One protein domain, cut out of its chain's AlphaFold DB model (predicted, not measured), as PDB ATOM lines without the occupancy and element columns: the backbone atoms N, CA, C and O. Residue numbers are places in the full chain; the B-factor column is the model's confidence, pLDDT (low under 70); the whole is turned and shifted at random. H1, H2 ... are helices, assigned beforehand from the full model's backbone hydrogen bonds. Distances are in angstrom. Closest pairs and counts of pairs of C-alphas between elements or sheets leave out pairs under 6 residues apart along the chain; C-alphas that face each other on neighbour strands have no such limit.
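AT A GLANCE: This is residues 61 to 134 of the 186 residues of an uncharacterized protein of Vanilla planifolia (UniProt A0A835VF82). This is a rod with one long helix, H4, as its axis; H1 runs side by side with part of H4, and the two short helices H2 and H3 make a small head at the end where H4 begins. At the other end residues 121 to 127 stick out, and the tail after them folds back. The printed part has 74 residues with four named helices, H1, H2, H3 and H4 in chain order, and no named strand: the class is all helix. It is extended, with a radius of gyration of the C-alphas of 17.6 A and spans of 54 by 19 by 18 A.

IN THESE COORDINATES: Find C-alpha 62 at (-20.671, 105.993, -16.388); there H1 begins, residues 62 to 75, 20.1 A long. Next come H2, residues 81 to 84, 5.1 A long, and H3, residues 89 to 95, 9.8 A long. From C-alpha 98 at (-17.905, 81.958, -11.244), H4 runs through residues 98 to 125 to C-alpha 125 at (-8.383, 116.071, -30.573), 40.3 A away.

HOW THE PARTS SIT: Look first at Phe 65 and Val 112, whose C-alphas, 6.2 A apart, are the closest of H1 and H4. These helices touch at a shallow tilt of 24 degrees, opposite ways. H3 is close to H4 but not clearly touching, about perpendicular at 90 degrees; their closest C-alphas, of Ser 93 and Met 99, are 6.0 A apart. H2 and H3 touch, closest at the C-alphas of Met 82 and Gly 89, 4.1 A. H1 is apart from H2 and H3, and H2 from H4. In H1, H3 and H4 every O i to N i+4 pair is within hydrogen-bond range; H2 is too short for one.

THE WHOLE: The C-alphas of Ser 87 and Gly 127 are the two farthest apart, at 54.4 A. The printed part has no cut, and its three links between helices are tight. Residues 83 to 88 and 121 to 127, of which 121 to 125 belong to H4, stand free. Look with care at residues 128 to 131, where pLDDT is under 70; the mean of the printed part is 86.2.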
ATOM      1  N   SER A  61     -20.470 106.429 -20.617       92.38
ATOM      2  CA  SER A  61     -20.402 105.046 -20.141       92.38
ATOM      3  C   SER A  61     -20.512 104.897 -18.624       92.38
ATOM      4  O   SER A  61     -20.520 103.770 -18.129       92.38
ATOM      5  N   ARG A  62     -20.655 105.995 -17.864       92.31
ATOM      6  CA  ARG A  62     -20.671 105.993 -16.388       92.31
ATOM      7  C   ARG A  62     -21.661 104.989 -15.794       92.31
ATOM      8  O   ARG A  62     -21.332 104.264 -14.858       92.31
ATOM      9  N   GLY A  63     -22.877 104.935 -16.337       92.69
ATOM     10  CA  GLY A  63     -23.922 104.029 -15.854       92.69
ATOM     11  C   GLY A  63     -23.607 102.554 -16.116       92.69
ATOM     12  O   GLY A  63     -23.850 101.716 -15.246       92.69
ATOM     13  N   ARG A  64     -23.036 102.237 -17.288       94.62
ATOM     14  CA  ARG A  64     -22.581 100.876 -17.610       94.62
ATOM     15  C   ARG A  64     -21.402 100.481 -16.730       94.62
ATOM     16  O   ARG A  64     -21.469  99.436 -16.101       94.62
ATOM     17  N   PHE A  65     -20.415 101.363 -16.575       95.00
ATOM     18  CA  PHE A  65     -19.265 101.142 -15.700       95.00
ATOM     19  C   PHE A  65     -19.683 100.794 -14.268       95.00
ATOM     20  O   PHE A  65     -19.286  99.759 -13.742       95.00
ATOM     21  N   LEU A  66     -20.539 101.614 -13.646       94.81
ATOM     22  CA  LEU A  66     -20.994 101.372 -12.274       94.81
ATOM     23  C   LEU A  66     -21.788 100.068 -12.138       94.81
ATOM     24  O   LEU A  66     -21.694  99.401 -11.107       94.81
ATOM     25  N   ARG A  67     -22.565  99.691 -13.160       95.00
ATOM     26  CA  ARG A  67     -23.301  98.422 -13.182       95.00
ATOM     27  C   ARG A  67     -22.344  97.236 -13.256       95.00
ATOM     28  O   ARG A  67     -22.413  96.375 -12.383       95.00
ATOM     29  N   THR A  68     -21.449  97.222 -14.240       94.50
ATOM     30  CA  THR A  68     -20.479  96.139 -14.435       94.50
ATOM     31  C   THR A  68     -19.585  96.001 -13.206       94.50
ATOM     32  O   THR A  68     -19.482  94.913 -12.657       94.50
ATOM     33  N   MET A  69     -19.067  97.108 -12.659       93.06
ATOM     34  CA  MET A  69     -18.280  97.100 -11.418       93.06
ATOM     35  C   MET A  69     -19.051  96.534 -10.222       93.06
ATOM     36  O   MET A  69     -18.497  95.778  -9.427       93.06
ATOM     37  N   LYS A  70     -20.337  96.873 -10.079       92.94
ATOM     38  CA  LYS A  70     -21.183  96.324  -9.011       92.94
ATOM     39  C   LYS A  70     -21.354  94.812  -9.152       92.94
ATOM     40  O   LYS A  70     -21.362  94.116  -8.139       92.94
ATOM     41  N   GLU A  71     -21.509  94.306 -10.371       92.50
ATOM     42  CA  GLU A  71     -21.576  92.866 -10.644       92.50
ATOM     43  C   GLU A  71     -20.225  92.186 -10.387       92.50
ATOM     44  O   GLU A  71     -20.190  91.152  -9.724       92.50
ATOM     45  N   THR A  72     -19.113  92.814 -10.779       90.31
ATOM     46  CA  THR A  72     -17.760  92.299 -10.526       90.31
ATOM     47  C   THR A  72     -17.494  92.164  -9.031       90.31
ATOM     48  O   THR A  72     -17.092  91.098  -8.579       90.31
ATOM     49  N   ILE A  73     -17.796  93.201  -8.241       89.88
ATOM     50  CA  ILE A  73     -17.616  93.177  -6.780       89.88
ATOM     51  C   ILE A  73     -18.504  92.111  -6.125       89.88
ATOM     52  O   ILE A  73     -18.086  91.482  -5.160       89.88
ATOM     53  N   ARG A  74     -19.719  91.879  -6.641       89.50
ATOM     54  CA  ARG A  74     -20.614  90.825  -6.130       89.50
ATOM     55  C   ARG A  74     -20.074  89.419  -6.369       89.50
ATOM     56  O   ARG A  74     -20.346  88.540  -5.558       89.50
ATOM     57  N   LEU A  75     -19.365  89.208  -7.476       85.44
ATOM     58  CA  LEU A  75     -18.770  87.916  -7.821       85.44
ATOM     59  C   LEU A  75     -17.369  87.722  -7.256       85.44
ATOM     60  O   LEU A  75     -16.880  86.600  -7.266       85.44
ATOM     61  N   MET A  76     -16.718  88.784  -6.784       83.12
ATOM     62  CA  MET A  76     -15.439  88.688  -6.094       83.12
ATOM     63  C   MET A  76     -15.660  88.117  -4.688       83.12
ATOM     64  O   MET A  76     -16.212  88.812  -3.829       83.12
ATOM     65  N   PRO A  77     -15.232  86.874  -4.409       80.00
ATOM     66  CA  PRO A  77     -15.303  86.357  -3.058       80.00
ATOM     67  C   PRO A  77     -14.256  87.062  -2.186       80.00
ATOM     68  O   PRO A  77     -13.184  87.438  -2.654       80.00
ATOM     69  N   VAL A  78     -14.549  87.206  -0.890       76.50
ATOM     70  CA  VAL A  78     -13.577  87.735   0.087       76.50
ATOM     71  C   VAL A  78     -12.345  86.826   0.188       76.50
ATOM     72  O   VAL A  78     -11.246  87.308   0.443       76.50
ATOM     73  N   VAL A  79     -12.525  85.522  -0.041       72.31
ATOM     74  CA  VAL A  79     -11.445  84.534  -0.127       72.31
ATOM     75  C   VAL A  79     -11.706  83.628  -1.325       72.31
ATOM     76  O   VAL A  79     -12.802  83.077  -1.446       72.31
ATOM     77  N   SER A  80     -10.725  83.468  -2.216       77.75
ATOM     78  CA  SER A  80     -10.889  82.617  -3.396       77.75
ATOM     79  C   SER A  80     -10.836  81.131  -3.019       77.75
ATOM     80  O   SER A  80      -9.980  80.737  -2.220       77.75
ATOM     81  N   PRO A  81     -11.657  80.258  -3.635       77.38
ATOM     82  CA  PRO A  81     -11.468  78.810  -3.538       77.38
ATOM     83  C   PRO A  81     -10.063  78.369  -3.971       77.38
ATOM     84  O   PRO A  81      -9.549  77.376  -3.459       77.38
ATOM     85  N   MET A  82      -9.427  79.123  -4.878       78.69
ATOM     86  CA  MET A  82      -8.032  78.924  -5.287       78.69
ATOM     87  C   MET A  82      -7.041  79.130  -4.138       78.69
ATOM     88  O   MET A  82      -6.049  78.411  -4.064       78.69
ATOM     89  N   ASP A  83      -7.326  80.084  -3.250       82.62
ATOM     90  CA  ASP A  83      -6.460  80.430  -2.120       82.62
ATOM     91  C   ASP A  83      -6.662  79.454  -0.953       82.62
ATOM     92  O   ASP A  83      -5.716  79.132  -0.236       82.62
ATOM     93  N   LEU A  84      -7.893  78.960  -0.770       84.50
ATOM     94  CA  LEU A  84      -8.243  78.009   0.293       84.50
ATOM     95  C   LEU A  84      -7.859  76.568  -0.044       84.50
ATOM     96  O   LEU A  84      -7.466  75.809   0.841       84.50
ATOM     97  N   PHE A  85      -7.980  76.179  -1.314       85.50
ATOM     98  CA  PHE A  85      -7.748  74.810  -1.761       85.50
ATOM     99  C   PHE A  85      -6.873  74.789  -3.021       85.50
ATOM    100  O   PHE A  85      -7.388  74.560  -4.115       85.50
ATOM    101  N   PRO A  86      -5.542  74.946  -2.902       79.56
ATOM    102  CA  PRO A  86      -4.643  75.069  -4.055       79.56
ATOM    103  C   PRO A  86      -4.743  73.920  -5.070       79.56
ATOM    104  O   PRO A  86      -4.542  74.121  -6.264       79.56
ATOM    105  N   SER A  87      -5.084  72.709  -4.615       85.69
ATOM    106  CA  SER A  87      -5.162  71.516  -5.467       85.69
ATOM    107  C   SER A  87      -6.492  71.350  -6.211       85.69
ATOM    108  O   SER A  87      -6.506  70.769  -7.291       85.69
ATOM    109  N   ILE A  88      -7.611  71.826  -5.650       86.19
ATOM    110  CA  ILE A  88      -8.965  71.593  -6.201       86.19
ATOM    111  C   ILE A  88      -9.759  72.879  -6.452       86.19
ATOM    112  O   ILE A  88     -10.824  72.831  -7.063       86.19
ATOM    113  N   GLY A  89      -9.244  74.036  -6.038       81.56
ATOM    114  CA  GLY A  89      -9.915  75.331  -6.139       81.56
ATOM    115  C   GLY A  89     -10.283  75.703  -7.572       81.56
ATOM    116  O   GLY A  89     -11.330  76.307  -7.797       81.56
ATOM    117  N   SER A  90      -9.472  75.273  -8.548       78.19
ATOM    118  CA  SER A  90      -9.733  75.530  -9.972       78.19
ATOM    119  C   SER A  90     -10.951  74.747 -10.435       78.19
ATOM    120  O   SER A  90     -11.843  75.292 -11.074       78.19
ATOM    121  N   VAL A  91     -11.056  73.486 -10.016       83.50
ATOM    122  CA  VAL A  91     -12.219  72.649 -10.315       83.50
ATOM    123  C   VAL A  91     -13.470  73.225  -9.652       83.50
ATOM    124  O   VAL A  91     -14.488  73.373 -10.319       83.50
ATOM    125  N   ILE A  92     -13.387  73.636  -8.382       81.81
ATOM    126  CA  ILE A  92     -14.512  74.249  -7.651       81.81
ATOM    127  C   ILE A  92     -15.014  75.508  -8.373       81.81
ATOM    128  O   ILE A  92     -16.209  75.624  -8.639       81.81
ATOM    129  N   SER A  93     -14.102  76.405  -8.753       78.06
ATOM    130  CA  SER A  93     -14.455  77.683  -9.393       78.06
ATOM    131  C   SER A  93     -14.888  77.522 -10.865       78.06
ATOM    132  O   SER A  93     -15.493  78.417 -11.453       78.06
ATOM    133  N   MET A  94     -14.557  76.394 -11.509       80.12
ATOM    134  CA  MET A  94     -15.097  76.046 -12.830       80.12
ATOM    135  C   MET A  94     -16.515  75.488 -12.709       80.12
ATOM    136  O   MET A  94     -17.372  75.824 -13.525       80.12
ATOM    137  N   LEU A  95     -16.761  74.645 -11.700       82.12
ATOM    138  CA  LEU A  95     -18.050  73.990 -11.476       82.12
ATOM    139  C   LEU A  95     -19.137  74.961 -11.001       82.12
ATOM    140  O   LEU A  95     -20.288  74.811 -11.405       82.12
ATOM    141  N   ASP A  96     -18.796  75.957 -10.181       79.25
ATOM    142  CA  ASP A  96     -19.759  76.958  -9.697       79.25
ATOM    143  C   ASP A  96     -20.127  78.025 -10.751       79.25
ATOM    144  O   ASP A  96     -21.038  78.827 -10.544       79.25
ATOM    145  N   GLY A  97     -19.436  78.032 -11.897       81.31
ATOM    146  CA  GLY A  97     -19.653  78.976 -12.992       81.31
ATOM    147  C   GLY A  97     -19.094  80.385 -12.756       81.31
ATOM    148  O   GLY A  97     -19.192  81.225 -13.658       81.31
ATOM    149  N   SER A  98     -18.462  80.650 -11.611       79.25
ATOM    150  CA  SER A  98     -17.905  81.958 -11.244       79.25
ATOM    151  C   SER A  98     -16.808  82.405 -12.207       79.25
ATOM    152  O   SER A  98     -16.803  83.563 -12.626       79.25
ATOM    153  N   MET A  99     -15.936  81.495 -12.661       80.56
ATOM    154  CA  MET A  99     -14.908  81.821 -13.659       80.56
ATOM    155  C   MET A  99     -15.500  82.297 -14.988       80.56
ATOM    156  O   MET A  99     -15.001  83.249 -15.594       80.56
ATOM    157  N   ARG A 100     -16.560  81.632 -15.467       86.81
ATOM    158  CA  ARG A 100     -17.218  81.985 -16.733       86.81
ATOM    159  C   ARG A 100     -17.859  83.361 -16.630       86.81
ATOM    160  O   ARG A 100     -17.720  84.169 -17.548       86.81
ATOM    161  N   GLU A 101     -18.532  83.621 -15.518       88.56
ATOM    162  CA  GLU A 101     -19.204  84.893 -15.292       88.56
ATOM    163  C   GLU A 101     -18.206  86.038 -15.081       88.56
ATOM    164  O   GLU A 101     -18.355  87.101 -15.681       88.56
ATOM    165  N   MET A 102     -17.114  85.802 -14.347       87.12
ATOM    166  CA  MET A 102     -16.020  86.766 -14.214       87.12
ATOM    167  C   MET A 102     -15.392  87.094 -15.575       87.12
ATOM    168  O   MET A 102     -15.123  88.257 -15.860       87.12
ATOM    169  N   LYS A 103     -15.210  86.099 -16.454       90.00
ATOM    170  CA  LYS A 103     -14.710  86.327 -17.820       90.00
ATOM    171  C   LYS A 103     -15.677  87.169 -18.658       90.00
ATOM    172  O   LYS A 103     -15.222  88.027 -19.411       90.00
ATOM    173  N   ARG A 104     -16.992  86.952 -18.522       93.75
ATOM    174  CA  ARG A 104     -18.021  87.784 -19.172       93.75
ATOM    175  C   ARG A 104     -17.920  89.234 -18.699       93.75
ATOM    176  O   ARG A 104     -17.805  90.130 -19.528       93.75
ATOM    177  N   LEU A 105     -17.902  89.453 -17.383       93.94
ATOM    178  CA  LEU A 105     -17.791  90.793 -16.800       93.94
ATOM    179  C   LEU A 105     -16.471  91.478 -17.141       93.94
ATOM    180  O   LEU A 105     -16.457  92.686 -17.340       93.94
ATOM    181  N   HIS A 106     -15.373  90.725 -17.230       91.75
ATOM    182  CA  HIS A 106     -14.090  91.260 -17.667       91.75
ATOM    183  C   HIS A 106     -14.182  91.821 -19.089       91.75
ATOM    184  O   HIS A 106     -13.770  92.953 -19.305       91.75
ATOM    185  N   GLY A 107     -14.790  91.084 -20.025       95.94
ATOM    186  CA  GLY A 107     -15.013  91.578 -21.387       95.94
ATOM    187  C   GLY A 107     -15.940  92.798 -21.449       95.94
ATOM    188  O   GLY A 107     -15.699  93.718 -22.223       95.94
ATOM    189  N   GLU A 108     -16.976  92.849 -20.608       95.81
ATOM    190  CA  GLU A 108     -17.844  94.033 -20.515       95.81
ATOM    191  C   GLU A 108     -17.123  95.246 -19.928       95.81
ATOM    192  O   GLU A 108     -17.322  96.365 -20.398       95.81
ATOM    193  N   LEU A 109     -16.289  95.036 -18.910       94.56
ATOM    194  CA  LEU A 109     -15.500  96.098 -18.300       94.56
ATOM    195  C   LEU A 109     -14.471  96.644 -19.292       94.56
ATOM    196  O   LEU A 109     -14.336  97.858 -19.393       94.56
ATOM    197  N   ASP A 110     -13.807  95.762 -20.038       95.88
ATOM    198  CA  ASP A 110     -12.849  96.114 -21.090       95.88
ATOM    199  C   ASP A 110     -13.515  96.986 -22.164       95.88
ATOM    200  O   ASP A 110     -13.091  98.114 -22.400       95.88
ATOM    201  N   ALA A 111     -14.668  96.552 -22.688       97.06
ATOM    202  CA  ALA A 111     -15.433  97.322 -23.669       97.06
ATOM    203  C   ALA A 111     -15.874  98.703 -23.143       97.06
ATOM    204  O   ALA A 111     -15.844  99.697 -23.869       97.06
ATOM    205  N   VAL A 112     -16.289  98.785 -21.875       96.31
ATOM    206  CA  VAL A 112     -16.670 100.056 -21.244       96.31
ATOM    207  C   VAL A 112     -15.465 100.984 -21.081       96.31
ATOM    208  O   VAL A 112     -15.596 102.188 -21.306       96.31
ATOM    209  N   LEU A 113     -14.313 100.450 -20.676       95.25
ATOM    210  CA  LEU A 113     -13.086 101.227 -20.520       95.25
ATOM    211  C   LEU A 113     -12.555 101.712 -21.871       95.25
ATOM    212  O   LEU A 113     -12.155 102.870 -21.964       95.25
ATOM    213  N   ASP A 114     -12.624 100.889 -22.915       96.12
ATOM    214  CA  ASP A 114     -12.257 101.275 -24.279       96.12
ATOM    215  C   ASP A 114     -13.094 102.448 -24.788       96.12
ATOM    216  O   ASP A 114     -12.559 103.408 -25.345       96.12
ATOM    217  N   GLU A 115     -14.405 102.428 -24.544       95.62
ATOM    218  CA  GLU A 115     -15.285 103.539 -24.908       95.62
ATOM    219  C   GLU A 115     -14.934 104.820 -24.143       95.62
ATOM    220  O   GLU A 115     -14.891 105.897 -24.736       95.62
ATOM    221  N   ILE A 116     -14.631 104.712 -22.844       94.81
ATOM    222  CA  ILE A 116     -14.178 105.847 -22.030       94.81
ATOM    223  C   ILE A 116     -12.865 106.396 -22.593       94.81
ATOM    224  O   ILE A 116     -12.751 107.598 -22.817       94.81
ATOM    225  N   ILE A 117     -11.880 105.541 -22.863       94.12
ATOM    226  CA  ILE A 117     -10.589 105.950 -23.426       94.12
ATOM    227  C   ILE A 117     -10.787 106.631 -24.784       94.12
ATOM    228  O   ILE A 117     -10.172 107.669 -25.039       94.12
ATOM    229  N   SER A 118     -11.648 106.081 -25.642       94.00
ATOM    230  CA  SER A 118     -11.969 106.681 -26.938       94.00
ATOM    231  C   SER A 118     -12.602 108.061 -26.774       94.00
ATOM    232  O   SER A 118     -12.167 109.008 -27.426       94.00
ATOM    233  N   GLU A 119     -13.551 108.211 -25.846       92.31
ATOM    234  CA  GLU A 119     -14.187 109.496 -25.538       92.31
ATOM    235  C   GLU A 119     -13.145 110.556 -25.127       92.31
ATOM    236  O   GLU A 119     -13.195 111.691 -25.603       92.31
ATOM    237  N   HIS A 120     -12.160 110.195 -24.297       91.81
ATOM    238  CA  HIS A 120     -11.108 111.130 -23.867       91.81
ATOM    239  C   HIS A 120     -10.144 111.478 -25.012       91.81
ATOM    240  O   HIS A 120      -9.754 112.637 -25.171       91.81
ATOM    241  N   ARG A 121      -9.804 110.509 -25.875       90.50
ATOM    242  CA  ARG A 121      -8.994 110.764 -27.082       90.50
ATOM    243  C   ARG A 121      -9.693 111.732 -28.037       90.50
ATOM    244  O   ARG A 121      -9.053 112.653 -28.537       90.50
ATOM    245  N   GLU A 122     -10.995 111.560 -28.257       90.00
ATOM    246  CA  GLU A 122     -11.797 112.454 -29.099       90.00
ATOM    247  C   GLU A 122     -11.880 113.871 -28.518       90.00
ATOM    248  O   GLU A 122     -11.680 114.847 -29.245       90.00
ATOM    249  N   LYS A 123     -12.114 114.000 -27.203       86.62
ATOM    250  CA  LYS A 123     -12.131 115.301 -26.508       86.62
ATOM    251  C   LYS A 123     -10.808 116.049 -26.661       86.62
ATOM    252  O   LYS A 123     -10.824 117.248 -26.951       86.62
ATOM    253  N   LYS A 124      -9.684 115.335 -26.544       84.19
ATOM    254  CA  LYS A 124      -8.338 115.895 -26.717       84.19
ATOM    255  C   LYS A 124      -8.099 116.404 -28.140       84.19
ATOM    256  O   LYS A 124      -7.601 117.512 -28.312       84.19
ATOM    257  N   VAL A 125      -8.493 115.641 -29.162       84.56
ATOM    258  CA  VAL A 125      -8.383 116.071 -30.573       84.56
ATOM    259  C   VAL A 125      -9.267 117.287 -30.860       84.56
ATOM    260  O   VAL A 125      -8.871 118.175 -31.610       84.56
ATOM    261  N   ALA A 126     -10.447 117.359 -30.242       83.81
ATOM    262  CA  ALA A 126     -11.375 118.474 -30.401       83.81
ATOM    263  C   ALA A 126     -10.987 119.741 -29.609       83.81
ATOM    264  O   ALA A 126     -11.703 120.739 -29.704       83.81
ATOM    265  N   GLY A 127      -9.910 119.711 -28.812       76.31
ATOM    266  CA  GLY A 127      -9.471 120.840 -27.984       76.31
ATOM    267  C   GLY A 127     -10.456 121.230 -26.875       76.31
ATOM    268  O   GLY A 127     -10.460 122.377 -26.438       76.31
ATOM    269  N   ARG A 128     -11.323 120.308 -26.435       67.56
ATOM    270  CA  ARG A 128     -12.369 120.562 -25.426       67.56
ATOM    271  C   ARG A 128     -11.872 120.285 -24.001       67.56
ATOM    272  O   ARG A 128     -12.447 119.457 -23.300       67.56
ATOM    273  N   GLU A 129     -10.811 120.963 -23.567       63.91
ATOM    274  CA  GLU A 129     -10.228 120.819 -22.215       63.91
ATOM    275  C   GLU A 129     -10.923 121.704 -21.151       63.91
ATOM    276  O   GLU A 129     -10.278 122.280 -20.277       63.91
ATOM    277  N   ASP A 130     -12.250 121.844 -21.204       57.47
ATOM    278  CA  ASP A 130     -12.970 122.874 -20.427       57.47
ATOM    279  C   ASP A 130     -13.107 122.574 -18.919       57.47
ATOM    280  O   ASP A 130     -13.440 123.466 -18.138       57.47
ATOM    281  N   GLU A 131     -12.843 121.341 -18.466       64.25
ATOM    282  CA  GLU A 131     -13.122 120.929 -17.075       64.25
ATOM    283  C   GLU A 131     -11.910 120.435 -16.265       64.25
ATOM    284  O   GLU A 131     -12.069 119.971 -15.131       64.25
ATOM    285  N   GLY A 132     -10.698 120.632 -16.791       74.38
ATOM    286  CA  GLY A 132      -9.444 120.214 -16.162       74.38
ATOM    287  C   GLY A 132      -9.170 118.708 -16.268       74.38
ATOM    288  O   GLY A 132     -10.082 117.905 -16.403       74.38
ATOM    289  N   GLU A 133      -7.889 118.332 -16.194       84.88
ATOM    290  CA  GLU A 133      -7.445 116.941 -16.374       84.88
ATOM    291  C   GLU A 133      -7.982 115.986 -15.290       84.88
ATOM    292  O   GLU A 133      -7.677 116.148 -14.093       84.88
ATOM    293  N   ASP A 134      -8.666 114.925 -15.711       90.81
ATOM    294  CA  ASP A 134      -9.029 113.794 -14.855       90.81
ATOM    295  C   ASP A 134      -7.936 112.708 -14.804       90.81
ATOM    296  O   ASP A 134      -6.799 112.904 -15.241       90.81
TER     297      ASP A 134